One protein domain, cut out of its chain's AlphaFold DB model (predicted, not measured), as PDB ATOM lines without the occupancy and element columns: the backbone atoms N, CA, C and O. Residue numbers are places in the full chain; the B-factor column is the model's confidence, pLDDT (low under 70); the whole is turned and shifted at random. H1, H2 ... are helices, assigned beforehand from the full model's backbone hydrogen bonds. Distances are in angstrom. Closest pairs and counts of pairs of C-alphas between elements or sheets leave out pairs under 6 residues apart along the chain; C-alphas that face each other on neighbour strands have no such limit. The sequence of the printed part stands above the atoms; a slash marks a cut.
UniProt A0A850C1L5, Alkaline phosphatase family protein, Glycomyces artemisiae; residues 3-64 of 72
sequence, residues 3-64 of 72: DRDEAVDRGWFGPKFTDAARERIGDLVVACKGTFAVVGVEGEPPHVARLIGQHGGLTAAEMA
ATOM      1  N   ASP A   3      88.325  -3.992  20.067       97.81
ATOM      2  CA  ASP A   3      87.756  -5.269  19.639       97.81
ATOM      3  C   ASP A   3      88.782  -6.418  19.702       97.81
ATOM      4  O   ASP A   3      89.965  -6.232  20.017       97.81
ATOM      5  N   ARG A   4      88.289  -7.636  19.462       97.00
ATOM      6  CA  ARG A   4      89.085  -8.868  19.477       97.00
ATOM      7  C   ARG A   4      90.249  -8.835  18.493       97.00
ATOM      8  O   ARG A   4      91.356  -9.215  18.869       97.00
ATOM      9  N   ASP A   5      89.987  -8.444  17.254       95.56
ATOM     10  CA  ASP A   5      90.962  -8.541  16.170       95.56
ATOM     11  C   ASP A   5      92.057  -7.489  16.365       95.56
ATOM     12  O   ASP A   5      93.241  -7.808  16.301       95.56
ATOM     13  N   GLU A   6      91.689  -6.283  16.798       97.75
ATOM     14  CA  GLU A   6      92.636  -5.242  17.180       97.75
ATOM     15  C   GLU A   6      93.549  -5.681  18.342       97.75
ATOM     16  O   GLU A   6      94.749  -5.396  18.338       97.75
ATOM     17  N   ALA A   7      93.021  -6.387  19.349       96.75
ATOM     18  CA  ALA A   7      93.831  -6.897  20.462       96.75
ATOM     19  C   ALA A   7      94.852  -7.952  20.006       96.75
ATOM     20  O   ALA A   7      95.989  -7.978  20.493       96.75
ATOM     21  N   VAL A   8      94.454  -8.807  19.064       95.19
ATOM     22  CA  VAL A   8      95.312  -9.831  18.457       95.19
ATOM     23  C   VAL A   8      96.392  -9.190  17.593       95.19
ATOM     24  O   VAL A   8      97.565  -9.514  17.772       95.19
ATOM     25  N   ASP A   9      96.029  -8.232  16.740       95.38
ATOM     26  CA  ASP A   9      96.957  -7.510  15.861       95.38
ATOM     27  C   ASP A   9      98.005  -6.722  16.655       95.38
ATOM     28  O   ASP A   9      99.173  -6.635  16.272       95.38
ATOM     29  N   ARG A  10      97.621  -6.196  17.824       95.94
ATOM     30  CA  ARG A  10      98.538  -5.558  18.783       95.94
ATOM     31  C   ARG A  10      99.417  -6.556  19.548       95.94
ATOM     32  O   ARG A  10     100.246  -6.133  20.355       95.94
ATOM     33  N   GLY A  11      99.236  -7.859  19.342       94.38
ATOM     34  CA  GLY A  11     100.043  -8.920  19.942       94.38
ATOM     35  C   GLY A  11      99.780  -9.167  21.428       94.38
ATOM     36  O   GLY A  11     100.644  -9.723  22.106       94.38
ATOM     37  N   TRP A  12      98.618  -8.773  21.964       95.06
ATOM     38  CA  TRP A  12      98.336  -8.853  23.410       95.06
ATOM     39  C   TRP A  12      98.363 -10.280  23.963       95.06
ATOM     40  O   TRP A  12      98.663 -10.483  25.136       95.06
ATOM     41  N   PHE A  13      98.089 -11.272  23.118       93.75
ATOM     42  CA  PHE A  13      98.040 -12.687  23.497       93.75
ATOM     43  C   PHE A  13      99.316 -13.458  23.122       93.75
ATOM     44  O   PHE A  13      99.355 -14.686  23.196       93.75
ATOM     45  N   GLY A  14     100.378 -12.741  22.744       92.19
ATOM     46  CA  GLY A  14     101.661 -13.314  22.360       92.19
ATOM     47  C   GLY A  14     101.736 -13.750  20.890       92.19
ATOM     48  O   GLY A  14     100.764 -13.670  20.143       92.19
ATOM     49  N   PRO A  15     102.915 -14.222  20.448       91.19
ATOM     50  CA  PRO A  15     103.212 -14.446  19.029       91.19
ATOM     51  C   PRO A  15     102.568 -15.706  18.432       91.19
ATOM     52  O   PRO A  15     102.621 -15.906  17.222       91.19
ATOM     53  N   LYS A  16     102.013 -16.597  19.261       91.62
ATOM     54  CA  LYS A  16     101.358 -17.835  18.825       91.62
ATOM     55  C   LYS A  16      99.877 -17.762  19.173       91.62
ATOM     56  O   LYS A  16      99.481 -18.188  20.253       91.62
ATOM     57  N   PHE A  17      99.085 -17.229  18.250       93.00
ATOM     58  CA  PHE A  17      97.639 -17.119  18.399       93.00
ATOM     59  C   PHE A  17      96.935 -18.128  17.486       93.00
ATOM     60  O   PHE A  17      97.234 -18.196  16.298       93.00
ATOM     61  N   THR A  18      96.057 -18.957  18.053       95.19
ATOM     62  CA  THR A  18      95.352 -20.032  17.334       95.19
ATOM     63  C   THR A  18      93.869 -19.710  17.187       95.19
ATOM     64  O   THR A  18      93.313 -18.971  18.000       95.19
ATOM     65  N   ASP A  19      93.194 -20.329  16.218       94.62
ATOM     66  CA  ASP A  19      91.741 -20.170  16.043       94.62
ATOM     67  C   ASP A  19      90.964 -20.584  17.301       94.62
ATOM     68  O   ASP A  19      90.070 -19.872  17.754       94.62
ATOM     69  N   ALA A  20      91.395 -21.665  17.960       95.56
ATOM     70  CA  ALA A  20      90.820 -22.102  19.231       95.56
ATOM     71  C   ALA A  20      90.999 -21.074  20.369       95.56
ATOM     72  O   ALA A  20      90.171 -21.007  21.277       95.56
ATOM     73  N   ALA A  21      92.075 -20.277  20.353       95.06
ATOM     74  CA  ALA A  21      92.235 -19.158  21.279       95.06
ATOM     75  C   ALA A  21      91.317 -17.994  20.884       95.06
ATOM     76  O   ALA A  21      90.660 -17.427  21.758       95.06
ATOM     77  N   ARG A  22      91.208 -17.691  19.583       94.12
ATOM     78  CA  ARG A  22      90.317 -16.650  19.053       94.12
ATOM     79  C   ARG A  22      88.878 -16.864  19.491       94.12
ATOM     80  O   ARG A  22      88.248 -15.905  19.921       94.12
ATOM     81  N   GLU A  23      88.376 -18.093  19.443       95.69
ATOM     82  CA  GLU A  23      87.014 -18.451  19.872       95.69
ATOM     83  C   GLU A  23      86.733 -18.172  21.358       95.69
ATOM     84  O   GLU A  23      85.574 -18.025  21.740       95.69
ATOM     85  N   ARG A  24      87.770 -18.070  22.198       95.56
ATOM     86  CA  ARG A  24      87.645 -17.843  23.650       95.56
ATOM     87  C   ARG A  24      87.771 -16.382  24.069       95.56
ATOM     88  O   ARG A  24      87.567 -16.075  25.241       95.56
ATOM     89  N   ILE A  25      88.131 -15.491  23.151       96.00
ATOM     90  CA  ILE A  25      88.164 -14.052  23.417       96.00
ATOM     91  C   ILE A  25      86.790 -13.482  23.079       96.00
ATOM     92  O   ILE A  25      86.186 -13.894  22.098       96.00
ATOM     93  N   GLY A  26      86.268 -12.567  23.896       95.44
ATOM     94  CA  GLY A  26      85.006 -11.887  23.597       95.44
ATOM     95  C   GLY A  26      85.132 -10.912  22.422       95.44
ATOM     96  O   GLY A  26      86.217 -10.686  21.892       95.44
ATOM     97  N   ASP A  27      84.023 -10.299  22.021       96.69
ATOM     98  CA  ASP A  27      84.028  -9.275  20.961       96.69
ATOM     99  C   ASP A  27      84.676  -7.963  21.417       96.69
ATOM    100  O   ASP A  27      85.172  -7.192  20.600       96.69
ATOM    101  N   LEU A  28      84.705  -7.736  22.732       96.00
ATOM    102  CA  LEU A  28      85.300  -6.571  23.371       96.00
ATOM    103  C   LEU A  28      86.370  -7.007  24.366       96.00
ATOM    104  O   LEU A  28      86.133  -7.864  25.220       96.00
ATOM    105  N   VAL A  29      87.529  -6.357  24.297       96.50
ATOM    106  CA  VAL A  29      88.640  -6.555  25.227       96.50
ATOM    107  C   VAL A  29      88.895  -5.261  25.995       96.50
ATOM    108  O   VAL A  29      89.064  -4.173  25.430       96.50
ATOM    109  N   VAL A  30      88.931  -5.371  27.324       95.38
ATOM    110  CA  VAL A  30      89.129  -4.237  28.232       95.38
ATOM    111  C   VAL A  30      90.359  -4.480  29.095       95.38
ATOM    112  O   VAL A  30      90.339  -5.304  29.998       95.38
ATOM    113  N   ALA A  31      91.416  -3.708  28.844       95.19
ATOM    114  CA  ALA A  31      92.526  -3.554  29.775       95.19
ATOM    115  C   ALA A  31      92.272  -2.315  30.644       95.19
ATOM    116  O   ALA A  31      92.192  -1.195  30.121       95.19
ATOM    117  N   CYS A  32      92.109  -2.513  31.953       94.94
ATOM    118  CA  CYS A  32      91.945  -1.415  32.904       94.94
ATOM    119  C   CYS A  32      93.259  -0.637  33.084       94.94
ATOM    120  O   CYS A  32      94.337  -1.114  32.733       94.94
ATOM    121  N   LYS A  33      93.166   0.595  33.596       92.44
ATOM    122  CA  LYS A  33      94.320   1.450  33.913       92.44
ATOM    123  C   LYS A  33      94.193   1.989  35.331       92.44
ATOM    124  O   LYS A  33      93.081   2.227  35.799       92.44
ATOM    125  N   GLY A  34      95.325   2.274  35.970       92.69
ATOM    126  CA  GLY A  34      95.344   2.862  37.308       92.69
ATOM    127  C   GLY A  34      94.701   1.926  38.331       92.69
ATOM    128  O   GLY A  34      95.062   0.761  38.406       92.69
ATOM    129  N   THR A  35      93.746   2.434  39.108       92.38
ATOM    130  CA  THR A  35      93.097   1.694  40.204       92.38
ATOM    131  C   THR A  35      91.728   1.126  39.823       92.38
ATOM    132  O   THR A  35      90.902   0.874  40.697       92.38
ATOM    133  N   PHE A  36      91.445   0.986  38.527       92.56
ATOM    134  CA  PHE A  36      90.185   0.424  38.044       92.56
ATOM    135  C   PHE A  36      90.297  -1.084  37.829       92.56
ATOM    136  O   PHE A  36      91.313  -1.575  37.344       92.56
ATOM    137  N   ALA A  37      89.208  -1.791  38.121       92.56
ATOM    138  CA  ALA A  37      89.007  -3.193  37.789       92.56
ATOM    139  C   ALA A  37      87.582  -3.382  37.256       92.56
ATOM    140  O   ALA A  37      86.655  -2.693  37.690       92.56
ATOM    141  N   VAL A  38      87.411  -4.316  36.322       90.81
ATOM    142  CA  VAL A  38      86.093  -4.798  35.899       90.81
ATOM    143  C   VAL A  38      85.859  -6.121  36.610       90.81
ATOM    144  O   VAL A  38      86.652  -7.045  36.457       90.81
ATOM    145  N   VAL A  39      84.781  -6.191  37.382       89.81
ATOM    146  CA  VAL A  39      84.335  -7.400  38.081       89.81
ATOM    147  C   VAL A  39      82.968  -7.809  37.544       89.81
ATOM    148  O   VAL A  39      82.157  -6.959  37.161       89.81
ATOM    149  N   GLY A  40      82.737  -9.111  37.457       84.62
ATOM    150  CA  GLY A  40      81.468  -9.699  37.065       84.62
ATOM    151  C   GLY A  40      80.403  -9.497  38.141       84.62
ATOM    152  O   GLY A  40      80.683  -9.431  39.335       84.62
ATOM    153  N   VAL A  41      79.150  -9.395  37.704       72.12
ATOM    154  CA  VAL A  41      77.999  -9.225  38.607       72.12
ATOM    155  C   VAL A  41      77.298 -10.545  38.935       72.12
ATOM    156  O   VAL A  41      76.734 -10.678  40.016       72.12
ATOM    157  N   GLU A  42      77.354 -11.534  38.038       82.69
ATOM    158  CA  GLU A  42      76.662 -12.819  38.178       82.69
ATOM    159  C   GLU A  42      77.669 -13.976  38.184       82.69
ATOM    160  O   GLU A  42      78.551 -14.054  37.331       82.69
ATOM    161  N   GLY A  43      77.563 -14.865  39.175       82.00
ATOM    162  CA  GLY A  43      78.416 -16.053  39.313       82.00
ATOM    163  C   GLY A  43      79.821 -15.806  39.876       82.00
ATOM    164  O   GLY A  43      80.462 -16.758  40.322       82.00
ATOM    165  N   GLU A  44      80.297 -14.559  39.921       88.81
ATOM    166  CA  GLU A  44      81.599 -14.248  40.509       88.81
ATOM    167  C   GLU A  44      81.542 -14.274  42.050       88.81
ATOM    168  O   GLU A  44      80.640 -13.681  42.656       88.81
ATOM    169  N   PRO A  45      82.490 -14.946  42.733       89.25
ATOM    170  CA  PRO A  45      82.521 -14.950  44.187       89.25
ATOM    171  C   PRO A  45      82.649 -13.527  44.766       89.25
ATOM    172  O   PRO A  45      83.546 -12.782  44.366       89.25
ATOM    173  N   PRO A  46      81.869 -13.155  45.802       87.19
ATOM    174  CA  PRO A  46      81.877 -11.794  46.355       87.19
ATOM    175  C   PRO A  46      83.235 -11.294  46.866       87.19
ATOM    176  O   PRO A  46      83.410 -10.097  47.086       87.19
ATOM    177  N   HIS A  47      84.188 -12.196  47.117       89.44
ATOM    178  CA  HIS A  47      85.522 -11.829  47.576       89.44
ATOM    179  C   HIS A  47      86.409 -11.258  46.460       89.44
ATOM    180  O   HIS A  47      87.333 -10.519  46.783       89.44
ATOM    181  N   VAL A  48      86.124 -11.523  45.176       88.81
ATOM    182  CA  VAL A  48      86.919 -10.979  44.056       88.81
ATOM    183  C   VAL A  48      86.814  -9.453  44.007       88.81
ATOM    184  O   VAL A  48      87.822  -8.754  43.933       88.81
ATOM    185  N   ALA A  49      85.602  -8.921  44.188       88.06
ATOM    186  CA  ALA A  49      85.354  -7.481  44.294       88.06
ATOM    187  C   ALA A  49      85.937  -6.836  45.569       88.06
ATOM    188  O   ALA A  49      85.916  -5.617  45.709       88.06
ATOM    189  N   ARG A  50      86.441  -7.639  46.516       89.94
ATOM    190  CA  ARG A  50      87.047  -7.182  47.780       89.94
ATOM    191  C   ARG A  50      88.564  -7.337  47.801       89.94
ATOM    192  O   ARG A  50      89.182  -7.066  48.830       89.94
ATOM    193  N   LEU A  51      89.164  -7.799  46.704       91.38
ATOM    194  CA  LEU A  51      90.614  -7.864  46.591       91.38
ATOM    195  C   LEU A  51      91.198  -6.455  46.721       91.38
ATOM    196  O   LEU A  51      90.752  -5.521  46.063       91.38
ATOM    197  N   ILE A  52      92.215  -6.320  47.573       92.75
ATOM    198  CA  ILE A  52      92.919  -5.049  47.793       92.75
ATOM    199  C   ILE A  52      93.710  -4.643  46.538       92.75
ATOM    200  O   ILE A  52      93.899  -3.457  46.281       92.75
ATOM    201  N   GLY A  53      94.158  -5.622  45.746       91.88
ATOM    202  CA  GLY A  53      94.878  -5.400  44.499       91.88
ATOM    203  C   GLY A  53      94.475  -6.404  43.425       91.88
ATOM    204  O   GLY A  53      94.234  -7.576  43.719       91.88
ATOM    205  N   GLN A  54      94.427  -5.924  42.186       91.62
ATOM    206  CA  GLN A  54      94.260  -6.719  40.973       91.62
ATOM    207  C   GLN A  54      95.314  -6.292  39.945       91.62
ATOM    208  O   GLN A  54      95.866  -5.196  40.034       91.62
ATOM    209  N   HIS A  55      95.596  -7.164  38.984       93.62
ATOM    210  CA  HIS A  55      96.491  -6.898  37.860       93.62
ATOM    211  C   HIS A  55      95.880  -7.474  36.580       93.62
ATOM    212  O   HIS A  55      95.031  -8.364  36.632       93.62
ATOM    213  N   GLY A  56      96.326  -6.983  35.429       92.81
ATOM    214  CA  GLY A  56      95.846  -7.440  34.120       92.81
ATOM    215  C   GLY A  56      95.845  -6.350  33.051       92.81
ATOM    216  O   GLY A  56      95.524  -6.620  31.895       92.81
ATOM    217  N   GLY A  57      96.194  -5.116  33.417       94.50
ATOM    218  CA  GLY A  57      96.492  -4.058  32.472       94.50
ATOM    219  C   GLY A  57      97.842  -4.253  31.781       94.50
ATOM    220  O   GLY A  57      98.597  -5.188  32.032       94.50
ATOM    221  N   LEU A  58      98.132  -3.339  30.858       94.12
ATOM    222  CA  LEU A  58      99.260  -3.438  29.923       94.12
ATOM    223  C   LEU A  58     100.377  -2.439  30.237       94.12
ATOM    224  O   LEU A  58     101.214  -2.134  29.388       94.12
ATOM    225  N   THR A  59     100.358  -1.854  31.432       93.88
ATOM    226  CA  THR A  59     101.389  -0.902  31.845       93.88
ATOM    227  C   THR A  59     102.670  -1.637  32.232       93.88
ATOM    228  O   THR A  59     102.638  -2.784  32.676       93.88
ATOM    229  N   ALA A  60     103.821  -0.968  32.120       93.88
ATOM    230  CA  ALA A  60     105.087  -1.543  32.576       93.88
ATOM    231  C   ALA A  60     105.049  -1.920  34.070       93.88
ATOM    232  O   ALA A  60     105.634  -2.926  34.453       93.88
ATOM    233  N   ALA A  61     104.318  -1.154  34.888       92.62
ATOM    234  CA  ALA A  61     104.135  -1.436  36.311       92.62
ATOM    235  C   ALA A  61     103.376  -2.749  36.582       92.62
ATOM    236  O   ALA A  61     103.586  -3.360  37.623       92.62
ATOM    237  N   GLU A  62     102.517  -3.185  35.658       94.56
ATOM    238  CA  GLU A  62     101.741  -4.424  35.786       94.56
ATOM    239  C   GLU A  62     102.403  -5.625  35.096       94.56
ATOM    240  O   GLU A  62     102.229  -6.756  35.542       94.56
ATOM    241  N   MET A  63     103.167  -5.396  34.023       93.50
ATOM    242  CA  MET A  63     103.730  -6.466  33.185       93.50
ATOM    243  C   MET A  63     105.189  -6.819  33.506       93.50
ATOM    244  O   MET A  63     105.643  -7.913  33.166       93.50
ATOM    245  N   ALA A  64     105.962  -5.914  34.117       95.50
ATOM    246  CA  ALA A  64     107.374  -6.162  34.401       95.50
ATOM    247  C   ALA A  64     107.542  -7.080  35.624       95.50
ATOM    248  O   ALA A  64     107.483  -6.635  36.768       95.50
TER     249      ALA A  64
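Overview. This is residues 3 to 64 of the 72 residues of the protein "Alkaline phosphatase family protein" of Glycomyces artemisiae (UniProt A0A850C1L5). The domain has little regular structure: the short helices H1 and H2 and their link make one end, and a long unnamed stretch runs out from them into a wide loop, then folds back to H3, which sits off to one side. Residues 42 to 47 stick out. The 62 printed residues hold three named helices, H1, H2, H3 in chain order, and no named strand; the class is all helix, with 14 residues in named elements. The whole is loose, radius of gyration of the C-alphas 13.6 A, spanning 34 by 29 by 16 A.

Along the chain. H1, residues 4 to 9, is 8.8 A long and begins at C-alpha 4 (89.085, -8.868, 19.477). H2 is residues 19 to 22, 4.8 A. H3, residues 60 to 63, 5.1 A, ends at C-alpha 63 (103.730, -6.466, 33.185).

Arrangement. H1 and H2 are close but not clearly touching; their closest C-alphas, of Arg 4 and Arg 22, are 7.9 A apart. H3 is apart from both. In H1 every O i to N i+4 pair is within hydrogen-bond range; H2 and H3 are too short for such a pair, and their O i to N i+3 pairs within range are 1 of 1 and 0 of 1.

Size, cuts and confidence. The C-alphas of Asp 19 and Ile 52, the two farthest apart, are 35.2 A apart. The printed part has no cut. The link from H2 to H3, 37 residues, is long. No printed residue is under pLDDT 70.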